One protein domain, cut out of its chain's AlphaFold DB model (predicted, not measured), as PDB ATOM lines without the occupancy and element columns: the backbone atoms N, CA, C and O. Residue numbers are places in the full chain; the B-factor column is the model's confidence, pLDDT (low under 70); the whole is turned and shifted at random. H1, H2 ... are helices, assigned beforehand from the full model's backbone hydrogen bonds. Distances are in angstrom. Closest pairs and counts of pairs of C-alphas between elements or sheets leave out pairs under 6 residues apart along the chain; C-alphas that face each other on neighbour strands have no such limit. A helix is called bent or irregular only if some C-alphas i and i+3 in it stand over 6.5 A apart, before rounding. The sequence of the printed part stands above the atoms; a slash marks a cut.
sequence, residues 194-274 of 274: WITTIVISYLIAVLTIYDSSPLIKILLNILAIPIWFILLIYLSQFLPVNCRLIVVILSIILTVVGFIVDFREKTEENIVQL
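What this domain is: This is residues 194 to 274 of the 274 residues of the protein "Hypothetical protein" of Rotaria sordida (UniProt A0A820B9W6). Three helices fold back and forth as a flat, open zigzag: H1 and H2 form one helical hairpin, and H2, kinked along its length, forms a second with the long H3, which splays away from H2 as a V. The far part of H3, residues 256 to 272, sticks out as an arm together with residues 273 and 274. The printed part has 81 residues with three named helices, H1, H2 and H3 in that order, and no named strand; the class is all helix. The whole is loose, with a radius of gyration of the C-alphas of 16.9 A, and spans 49 by 42 by 16 A.

Where its parts are: H1 is residues 194 to 209, 21.6 A from first to last C-alpha, and begins at C-alpha 194 at (318.858, 353.789, 314.437). H2 is residues 214 to 237, 34.4 A long by the same measure, and begins at C-alpha 214 at (293.055, 350.371, 304.232). H2 has a kink of 41 degrees near residue 225, yet it is neither bent nor irregular, but only just: C-alphas 222 and 225 are 6.3 A apart. H3, the longest helix, is residues 241 to 272, 47.5 A from first to last C-alpha, and ends at C-alpha 272 at (299.292, 326.527, 282.967).

How they stand to each other: H1 and H2 touch, and their closest C-alphas, those of Val 199 and Ile 227, are 6.9 A apart. This hairpin runs opposite ways at a tilt of 38 degrees, only just steep. H2 and H3 also touch, H2 with residues 229 to 237 alone and H3 with residues 243 to 251 alone. Their closest C-alphas, those of Ser 236 and Arg 244, are 5.0 A apart. This second hairpin runs opposite ways at a tilt of 37 degrees, again only just steep. H1 and H3 are apart. In H1 every O i to N i+4 pair is within hydrogen-bond range; in H2 18 of 20 are, and in H3 26 of 28.

The domain as a whole: The two C-alphas farthest apart in the domain are those of Pro 240 and Leu 274, at 52.3 A. Residues 256 to 274 stand free; without them the body of 62 residues spans 43 by 22 by 15 A. The printed part has no cut, and both links, H1 to H2 and H2 to H3, are tight. The mean pLDDT of the printed part is 75.4, and it is under 70 at residues 238 to 243, 245, 247 and 273 to 274, the last being the chain's last residue.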
ATOM      1  N   TRP A 194     319.833 353.355 315.439       79.88
ATOM      2  CA  TRP A 194     318.858 353.789 314.437       79.88
ATOM      3  C   TRP A 194     317.900 352.676 314.006       79.88
ATOM      4  O   TRP A 194     316.763 352.936 313.624       79.88
ATOM      5  N   ILE A 195     318.335 351.421 314.070       80.81
ATOM      6  CA  ILE A 195     317.504 350.285 313.664       80.81
ATOM      7  C   ILE A 195     316.484 349.974 314.755       80.81
ATOM      8  O   ILE A 195     315.325 349.691 314.455       80.81
ATOM      9  N   THR A 196     316.870 350.114 316.024       75.00
ATOM     10  CA  THR A 196     315.953 349.910 317.150       75.00
ATOM     11  C   THR A 196     314.853 350.961 317.168       75.00
ATOM     12  O   THR A 196     313.689 350.618 317.376       75.00
ATOM     13  N   THR A 197     315.170 352.221 316.857       85.38
ATOM     14  CA  THR A 197     314.161 353.285 316.766       85.38
ATOM     15  C   THR A 197     313.182 353.051 315.618       85.38
ATOM     16  O   THR A 197     311.982 353.252 315.806       85.38
ATOM     17  N   ILE A 198     313.644 352.549 314.466       84.75
ATOM     18  CA  ILE A 198     312.774 352.169 313.339       84.75
ATOM     19  C   ILE A 198     311.850 351.005 313.721       84.75
ATOM     20  O   ILE A 198     310.647 351.068 313.464       84.75
ATOM     21  N   VAL A 199     312.379 349.963 314.368       81.19
ATOM     22  CA  VAL A 199     311.588 348.798 314.803       81.19
ATOM     23  C   VAL A 199     310.538 349.195 315.845       81.19
ATOM     24  O   VAL A 199     309.373 348.811 315.727       81.19
ATOM     25  N   ILE A 200     310.914 350.005 316.838       81.06
ATOM     26  CA  ILE A 200     309.994 350.505 317.871       81.06
ATOM     27  C   ILE A 200     308.920 351.406 317.247       81.06
ATOM     28  O   ILE A 200     307.738 351.256 317.556       81.06
ATOM     29  N   SER A 201     309.312 352.294 316.330       83.75
ATOM     30  CA  SER A 201     308.389 353.156 315.584       83.75
ATOM     31  C   SER A 201     307.363 352.341 314.792       83.75
ATOM     32  O   SER A 201     306.165 352.623 314.853       83.75
ATOM     33  N   TYR A 202     307.797 351.266 314.126       83.44
ATOM     34  CA  TYR A 202     306.889 350.354 313.436       83.44
ATOM     35  C   TYR A 202     305.906 349.666 314.391       83.44
ATOM     36  O   TYR A 202     304.710 349.646 314.109       83.44
ATOM     37  N   LEU A 203     306.370 349.143 315.534       79.94
ATOM     38  CA  LEU A 203     305.484 348.512 316.521       79.94
ATOM     39  C   LEU A 203     304.424 349.491 317.037       79.94
ATOM     40  O   LEU A 203     303.252 349.136 317.143       79.94
ATOM     41  N   ILE A 204     304.813 350.740 317.295       82.31
ATOM     42  CA  ILE A 204     303.886 351.799 317.708       82.31
ATOM     43  C   ILE A 204     302.878 352.101 316.593       82.31
ATOM     44  O   ILE A 204     301.680 352.196 316.868       82.31
ATOM     45  N   ALA A 205     303.322 352.200 315.338       80.88
ATOM     46  CA  ALA A 205     302.442 352.438 314.193       80.88
ATOM     47  C   ALA A 205     301.435 351.293 313.982       80.88
ATOM     48  O   ALA A 205     300.261 351.548 313.715       80.88
ATOM     49  N   VAL A 206     301.859 350.039 314.166       77.88
ATOM     50  CA  VAL A 206     300.973 348.863 314.132       77.88
ATOM     51  C   VAL A 206     299.956 348.899 315.275       77.88
ATOM     52  O   VAL A 206     298.794 348.572 315.065       77.88
ATOM     53  N   LEU A 207     300.340 349.317 316.478       77.50
ATOM     54  CA  LEU A 207     299.410 349.352 317.611       77.50
ATOM     55  C   LEU A 207     298.393 350.498 317.526       77.50
ATOM     56  O   LEU A 207     297.269 350.354 317.999       77.50
ATOM     57  N   THR A 208     298.778 351.632 316.940       76.62
ATOM     58  CA  THR A 208     297.978 352.870 316.984       76.62
ATOM     59  C   THR A 208     297.202 353.155 315.700       76.62
ATOM     60  O   THR A 208     296.083 353.653 315.767       76.62
ATOM     61  N   ILE A 209     297.772 352.851 314.529       76.12
ATOM     62  CA  ILE A 209     297.260 353.315 313.224       76.12
ATOM     63  C   ILE A 209     296.728 352.148 312.379       76.12
ATOM     64  O   ILE A 209     296.120 352.366 311.329       76.12
ATOM     65  N   TYR A 210     296.885 350.901 312.840       70.31
ATOM     66  CA  TYR A 210     296.467 349.729 312.072       70.31
ATOM     67  C   TYR A 210     294.998 349.775 311.660       70.31
ATOM     68  O   TYR A 210     294.705 349.316 310.566       70.31
ATOM     69  N   ASP A 211     294.084 350.362 312.443       71.38
ATOM     70  CA  ASP A 211     292.664 350.401 312.069       71.38
ATOM     71  C   ASP A 211     292.236 351.628 311.239       71.38
ATOM     72  O   ASP A 211     291.161 351.630 310.645       71.38
ATOM     73  N   SER A 212     293.092 352.645 311.113       72.31
ATOM     74  CA  SER A 212     292.692 353.961 310.593       72.31
ATOM     75  C   SER A 212     292.494 354.030 309.072       72.31
ATOM     76  O   SER A 212     291.718 354.859 308.605       72.31
ATOM     77  N   SER A 213     293.193 353.218 308.264       74.06
ATOM     78  CA  SER A 213     293.077 353.283 306.792       74.06
ATOM     79  C   SER A 213     293.468 351.981 306.077       74.06
ATOM     80  O   SER A 213     294.469 351.356 306.445       74.06
ATOM     81  N   PRO A 214     292.749 351.579 305.004       73.88
ATOM     82  CA  PRO A 214     293.055 350.371 304.232       73.88
ATOM     83  C   PRO A 214     294.416 350.425 303.517       73.88
ATOM     84  O   PRO A 214     295.078 349.396 303.397       73.88
ATOM     85  N   LEU A 215     294.880 351.607 303.098       71.50
ATOM     86  CA  LEU A 215     296.191 351.760 302.449       71.50
ATOM     87  C   LEU A 215     297.344 351.557 303.439       71.50
ATOM     88  O   LEU A 215     298.346 350.921 303.117       71.50
ATOM     89  N   ILE A 216     297.174 352.038 304.674       75.25
ATOM     90  CA  ILE A 216     298.166 351.877 305.740       75.25
ATOM     91  C   ILE A 216     298.237 350.410 306.175       75.25
ATOM     92  O   ILE A 216     299.335 349.896 306.375       75.25
ATOM     93  N   LYS A 217     297.096 349.702 306.222       72.94
ATOM     94  CA  LYS A 217     297.039 348.247 306.463       72.94
ATOM     95  C   LYS A 217     297.874 347.467 305.440       72.94
ATOM     96  O   LYS A 217     298.645 346.589 305.823       72.94
ATOM     97  N   ILE A 218     297.751 347.802 304.153       73.44
ATOM     98  CA  ILE A 218     298.525 347.158 303.079       73.44
ATOM     99  C   ILE A 218     300.020 347.458 303.236       73.44
ATOM    100  O   ILE A 218     300.832 346.532 303.201       73.44
ATOM    101  N   LEU A 219     300.384 348.721 303.474       74.75
ATOM    102  CA  LEU A 219     301.781 349.128 303.628       74.75
ATOM    103  C   LEU A 219     302.443 348.475 304.852       74.75
ATOM    104  O   LEU A 219     303.515 347.893 304.715       74.75
ATOM    105  N   LEU A 220     301.791 348.490 306.022       76.81
ATOM    106  CA  LEU A 220     302.288 347.836 307.244       76.81
ATOM    107  C   LEU A 220     302.471 346.330 307.069       76.81
ATOM    108  O   LEU A 220     303.384 345.758 307.659       76.81
ATOM    109  N   ASN A 221     301.604 345.695 306.279       75.06
ATOM    110  CA  ASN A 221     301.661 344.266 306.012       75.06
ATOM    111  C   ASN A 221     302.799 343.900 305.043       75.06
ATOM    112  O   ASN A 221     303.482 342.905 305.265       75.06
ATOM    113  N   ILE A 222     303.056 344.717 304.017       73.31
ATOM    114  CA  ILE A 222     304.232 344.547 303.144       73.31
ATOM    115  C   ILE A 222     305.520 344.767 303.945       73.31
ATOM    116  O   ILE A 222     306.467 343.993 303.827       73.31
ATOM    117  N   LEU A 223     305.535 345.787 304.807       74.44
ATOM    118  CA  LEU A 223     306.684 346.115 305.648       74.44
ATOM    119  C   LEU A 223     306.886 345.120 306.802       74.44
ATOM    120  O   LEU A 223     307.983 345.045 307.347       74.44
ATOM    121  N   ALA A 224     305.870 344.323 307.147       74.38
ATOM    122  CA  ALA A 224     305.958 343.332 308.213       74.38
ATOM    123  C   ALA A 224     307.073 342.323 307.936       74.38
ATOM    124  O   ALA A 224     307.907 342.091 308.800       74.38
ATOM    125  N   ILE A 225     307.132 341.759 306.731       72.50
ATOM    126  CA  ILE A 225     308.100 340.711 306.372       72.50
ATOM    127  C   ILE A 225     309.560 341.171 306.584       72.50
ATOM    128  O   ILE A 225     310.277 340.509 307.339       72.50
ATOM    129  N   PRO A 226     310.024 342.300 306.004       76.00
ATOM    130  CA  PRO A 226     311.391 342.766 306.227       76.00
ATOM    131  C   PRO A 226     311.630 343.212 307.674       76.00
ATOM    132  O   PRO A 226     312.722 343.002 308.196       76.00
ATOM    133  N   ILE A 227     310.633 343.781 308.356       78.00
ATOM    134  CA  ILE A 227     310.798 344.240 309.742       78.00
ATOM    135  C   ILE A 227     310.886 343.071 310.720       78.00
ATOM    136  O   ILE A 227     311.715 343.107 311.624       78.00
ATOM    137  N   TRP A 228     310.113 342.006 310.516       73.31
ATOM    138  CA  TRP A 228     310.250 340.763 311.274       73.31
ATOM    139  C   TRP A 228     311.626 340.130 311.065       73.31
ATOM    140  O   TRP A 228     312.234 339.657 312.022       73.31
ATOM    141  N   PHE A 229     312.161 340.180 309.845       75.81
ATOM    142  CA  PHE A 229     313.516 339.710 309.556       75.81
ATOM    143  C   PHE A 229     314.591 340.548 310.270       75.81
ATOM    144  O   PHE A 229     315.483 339.994 310.916       75.81
ATOM    145  N   ILE A 230     314.471 341.878 310.224       76.75
ATOM    146  CA  ILE A 230     315.348 342.806 310.956       76.75
ATOM    147  C   ILE A 230     315.245 342.566 312.466       76.75
ATOM    148  O   ILE A 230     316.263 342.535 313.153       76.75
ATOM    149  N   LEU A 231     314.039 342.327 312.981       75.06
ATOM    150  CA  LEU A 231     313.796 342.020 314.388       75.06
ATOM    151  C   LEU A 231     314.429 340.683 314.804       75.06
ATOM    152  O   LEU A 231     314.972 340.599 315.902       75.06
ATOM    153  N   LEU A 232     314.442 339.663 313.938       74.44
ATOM    154  CA  LEU A 232     315.153 338.402 314.193       74.44
ATOM    155  C   LEU A 232     316.677 338.586 314.226       74.44
ATOM    156  O   LEU A 232     317.344 338.024 315.097       74.44
ATOM    157  N   ILE A 233     317.232 339.388 313.313       73.19
ATOM    158  CA  ILE A 233     318.666 339.724 313.307       73.19
ATOM    159  C   ILE A 233     319.035 340.541 314.550       73.19
ATOM    160  O   ILE A 233     320.056 340.269 315.175       73.19
ATOM    161  N   TYR A 234     318.190 341.491 314.946       73.88
ATOM    162  CA  TYR A 234     318.374 342.279 316.162       73.88
ATOM    163  C   TYR A 234     318.302 341.407 317.422       73.88
ATOM    164  O   TYR A 234     319.176 341.471 318.281       73.88
ATOM    165  N   LEU A 235     317.319 340.507 317.516       70.25
ATOM    166  CA  LEU A 235     317.212 339.589 318.649       70.25
ATOM    167  C   LEU A 235     318.431 338.656 318.738       70.25
ATOM    168  O   LEU A 235     318.892 338.348 319.835       70.25
ATOM    169  N   SER A 236     319.003 338.273 317.593       71.62
ATOM    170  CA  SER A 236     320.253 337.508 317.509       71.62
ATOM    171  C   SER A 236     321.450 338.224 318.156       71.62
ATOM    172  O   SER A 236     322.381 337.567 318.622       71.62
ATOM    173  N   GLN A 237     321.442 339.558 318.245       70.12
ATOM    174  CA  GLN A 237     322.526 340.322 318.876       70.12
ATOM    175  C   GLN A 237     322.537 340.198 320.403       70.12
ATOM    176  O   GLN A 237     323.605 340.286 321.004       70.12
ATOM    177  N   PHE A 238     321.388 339.918 321.029       67.50
ATOM    178  CA  PHE A 238     321.325 339.596 322.459       67.50
ATOM    179  C   PHE A 238     321.877 338.201 322.776       67.50
ATOM    180  O   PHE A 238     322.123 337.885 323.943       67.50
ATOM    181  N   LEU A 239     322.071 337.355 321.760       69.75
ATOM    182  CA  LEU A 239     322.639 336.025 321.924       69.75
ATOM    183  C   LEU A 239     324.180 336.072 321.851       69.75
ATOM    184  O   LEU A 239     324.760 336.912 321.161       69.75
ATOM    185  N   PRO A 240     324.882 335.134 322.517       68.00
ATOM    186  CA  PRO A 240     326.336 335.024 322.431       68.00
ATOM    187  C   PRO A 240     326.813 334.828 320.986       68.00
ATOM    188  O   PRO A 240     326.123 334.201 320.180       68.00
ATOM    189  N   VAL A 241     328.040 335.271 320.682       66.00
ATOM    190  CA  VAL A 241     328.648 335.279 319.332       66.00
ATOM    191  C   VAL A 241     328.489 333.948 318.573       66.00
ATOM    192  O   VAL A 241     328.242 333.960 317.369       66.00
ATOM    193  N   ASN A 242     328.545 332.807 319.269       68.69
ATOM    194  CA  ASN A 242     328.397 331.476 318.665       68.69
ATOM    195  C   ASN A 242     326.961 331.185 318.194       68.69
ATOM    196  O   ASN A 242     326.761 330.613 317.126       68.69
ATOM    197  N   CYS A 243     325.952 331.582 318.972       64.00
ATOM    198  CA  CYS A 243     324.543 331.383 318.626       64.00
ATOM    199  C   CYS A 243     324.045 332.449 317.646       64.00
ATOM    200  O   CYS A 243     323.160 332.173 316.836       64.00
ATOM    201  N   ARG A 244     324.664 333.635 317.674       70.81
ATOM    202  CA  ARG A 244     324.370 334.739 316.758       70.81
ATOM    203  C   ARG A 244     324.505 334.321 315.293       70.81
ATOM    204  O   ARG A 244     323.632 334.605 314.476       70.81
ATOM    205  N   LEU A 245     325.576 333.594 314.973       69.88
ATOM    206  CA  LEU A 245     325.828 333.087 313.621       69.88
ATOM    207  C   LEU A 245     324.799 332.033 313.195       69.88
ATOM    208  O   LEU A 245     324.341 332.066 312.059       69.88
ATOM    209  N   ILE A 246     324.387 331.144 314.103       71.88
ATOM    210  CA  ILE A 246     323.408 330.084 313.809       71.88
ATOM    211  C   ILE A 246     322.053 330.686 313.422       71.88
ATOM    212  O   ILE A 246     321.461 330.271 312.430       71.88
ATOM    213  N   VAL A 247     321.582 331.693 314.162       69.88
ATOM    214  CA  VAL A 247     320.295 332.357 313.881       69.88
ATOM    215  C   VAL A 247     320.336 333.118 312.553       69.88
ATOM    216  O   VAL A 247     319.367 333.090 311.799       69.88
ATOM    217  N   VAL A 248     321.462 333.756 312.231       72.06
ATOM    218  CA  VAL A 248     321.643 334.472 310.957       72.06
ATOM    219  C   VAL A 248     321.721 333.501 309.780       72.06
ATOM    220  O   VAL A 248     321.087 333.727 308.756       72.06
ATOM    221  N   ILE A 249     322.435 332.384 309.925       75.69
ATOM    222  CA  ILE A 249     322.473 331.332 308.899       75.69
ATOM    223  C   ILE A 249     321.072 330.757 308.682       75.69
ATOM    224  O   ILE A 249     320.645 330.603 307.540       75.69
ATOM    225  N   LEU A 250     320.328 330.498 309.760       77.06
ATOM    226  CA  LEU A 250     318.952 330.018 309.675       77.06
ATOM    227  C   LEU A 250     318.045 331.024 308.953       77.06
ATOM    228  O   LEU A 250     317.237 330.611 308.125       77.06
ATOM    229  N   SER A 251     318.196 332.328 309.219       73.75
ATOM    230  CA  SER A 251     317.402 333.359 308.543       73.75
ATOM    231  C   SER A 251     317.729 333.446 307.050       73.75
ATOM    232  O   SER A 251     316.813 333.528 306.236       73.75
ATOM    233  N   ILE A 252     319.008 333.337 306.671       79.12
ATOM    234  CA  ILE A 252     319.440 333.298 305.266       79.12
ATOM    235  C   ILE A 252     318.867 332.064 304.562       79.12
ATOM    236  O   ILE A 252     318.329 332.192 303.464       79.12
ATOM    237  N   ILE A 253     318.931 330.888 305.194       80.00
ATOM    238  CA  ILE A 253     318.340 329.655 304.652       80.00
ATOM    239  C   ILE A 253     316.837 329.843 304.440       80.00
ATOM    240  O   ILE A 253     316.334 329.504 303.372       80.00
ATOM    241  N   LEU A 254     316.126 330.425 305.409       75.94
ATOM    242  CA  LEU A 254     314.692 330.690 305.290       75.94
ATOM    243  C   LEU A 254     314.375 331.616 304.108       75.94
ATOM    244  O   LEU A 254     313.430 331.354 303.368       75.94
ATOM    245  N   THR A 255     315.187 332.652 303.891       76.50
ATOM    246  CA  THR A 255     315.040 333.572 302.755       76.50
ATOM    247  C   THR A 255     315.297 332.874 301.421       76.50
ATOM    248  O   THR A 255     314.526 333.055 300.479       76.50
ATOM    249  N   VAL A 256     316.338 332.042 301.330       80.56
ATOM    250  CA  VAL A 256     316.644 331.270 300.113       80.56
ATOM    251  C   VAL A 256     315.530 330.267 299.814       80.56
ATOM    252  O   VAL A 256     315.086 330.167 298.673       80.56
ATOM    253  N   VAL A 257     315.030 329.563 300.831       80.00
ATOM    254  CA  VAL A 257     313.893 328.643 300.686       80.00
ATOM    255  C   VAL A 257     312.642 329.398 300.237       80.00
ATOM    256  O   VAL A 257     311.975 328.950 299.307       80.00
ATOM    257  N   GLY A 258     312.351 330.557 300.836       75.00
ATOM    258  CA  GLY A 258     311.232 331.411 300.431       75.00
ATOM    259  C   GLY A 258     311.331 331.846 298.969       75.00
ATOM    260  O   GLY A 258     310.357 331.740 298.230       75.00
ATOM    261  N   PHE A 259     312.524 332.238 298.523       77.94
ATOM    262  CA  PHE A 259     312.778 332.607 297.131       77.94
ATOM    263  C   PHE A 259     312.591 331.430 296.165       77.94
ATOM    264  O   PHE A 259     311.977 331.585 295.115       77.94
ATOM    265  N   ILE A 260     313.068 330.233 296.520       85.06
ATOM    266  CA  ILE A 260     312.884 329.028 295.693       85.06
ATOM    267  C   ILE A 260     311.398 328.659 295.571       85.06
ATOM    268  O   ILE A 260     310.965 328.208 294.509       85.06
ATOM    269  N   VAL A 261     310.616 328.829 296.640       82.38
ATOM    270  CA  VAL A 261     309.168 328.569 296.619       82.38
ATOM    271  C   VAL A 261     308.451 329.559 295.705       82.38
ATOM    272  O   VAL A 261     307.705 329.114 294.837       82.38
ATOM    273  N   ASP A 262     308.745 330.854 295.833       79.38
ATOM    274  CA  ASP A 262     308.173 331.907 294.979       79.38
ATOM    275  C   ASP A 262     308.512 331.683 293.494       79.38
ATOM    276  O   ASP A 262     307.650 331.748 292.618       79.38
ATOM    277  N   PHE A 263     309.761 331.303 293.200       82.62
ATOM    278  CA  PHE A 263     310.177 330.965 291.836       82.62
ATOM    279  C   PHE A 263     309.456 329.740 291.273       82.62
ATOM    280  O   PHE A 263     309.134 329.709 290.081       82.62
ATOM    281  N   ARG A 264     309.214 328.721 292.104       83.19
ATOM    282  CA  ARG A 264     308.490 327.519 291.682       83.19
ATOM    283  C   ARG A 264     307.031 327.834 291.363       83.19
ATOM    284  O   ARG A 264     306.566 327.437 290.301       83.19
ATOM    285  N   GLU A 265     306.363 328.596 292.223       82.31
ATOM    286  CA  GLU A 265     304.968 329.019 292.029       82.31
ATOM    287  C   GLU A 265     304.815 329.817 290.726       82.31
ATOM    288  O   GLU A 265     303.990 329.487 289.873       82.31
ATOM    289  N   LYS A 266     305.726 330.763 290.478       77.69
ATOM    290  CA  LYS A 266     305.738 331.551 289.241       77.69
ATOM    291  C   LYS A 266     306.023 330.720 287.983       77.69
ATOM    292  O   LYS A 266     305.591 331.080 286.891       77.69
ATOM    293  N   THR A 267     306.763 329.619 288.102       81.12
ATOM    294  CA  THR A 267     307.028 328.702 286.977       81.12
ATOM    295  C   THR A 267     305.793 327.860 286.655       81.12
ATOM    296  O   THR A 267     305.479 327.672 285.482       81.12
ATOM    297  N   GLU A 268     305.057 327.408 287.673       78.00
ATOM    298  CA  GLU A 268     303.808 326.656 287.499       78.00
ATOM    299  C   GLU A 268     302.709 327.512 286.849       78.00
ATOM    300  O   GLU A 268     302.060 327.052 285.909       78.00
ATOM    301  N   GLU A 269     302.559 328.781 287.247       75.62
ATOM    302  CA  GLU A 269     301.596 329.699 286.616       75.62
ATOM    303  C   GLU A 269     301.870 329.922 285.119       75.62
ATOM    304  O   GLU A 269     300.936 329.969 284.319       75.62
ATOM    305  N   ASN A 270     303.144 330.013 284.717       73.12
ATOM    306  CA  ASN A 270     303.524 330.198 283.313       73.12
ATOM    307  C   ASN A 270     303.285 328.944 282.455       73.12
ATOM    308  O   ASN A 270     303.028 329.069 281.260       73.12
ATOM    309  N   ILE A 271     303.360 327.746 283.041       75.56
ATOM    310  CA  ILE A 271     303.108 326.483 282.329       75.56
ATOM    311  C   ILE A 271     301.605 326.262 282.120       75.56
ATOM    312  O   ILE A 271     301.212 325.722 281.094       75.56
ATOM    313  N   VAL A 272     300.758 326.691 283.059       72.62
ATOM    314  CA  VAL A 272     299.292 326.527 282.967       72.62
ATOM    315  C   VAL A 272     298.650 327.498 281.960       72.62
ATOM    316  O   VAL A 272     297.522 327.268 281.527       72.62
ATOM    317  N   GLN A 273     299.344 328.573 281.572       62.94
ATOM    318  CA  GLN A 273     298.862 329.540 280.575       62.94
ATOM    319  C   GLN A 273     299.295 329.246 279.126       62.94
ATOM    320  O   GLN A 273     298.876 329.977 278.225       62.94
ATOM    321  N   LEU A 274     300.108 328.207 278.895       54.78
ATOM    322  CA  LEU A 274     300.490 327.715 277.563       54.78
ATOM    323  C   LEU A 274     299.603 326.541 277.128       54.78
ATOM    324  O   LEU A 274     299.287 326.481 275.919       54.78
TER     325      LEU A 274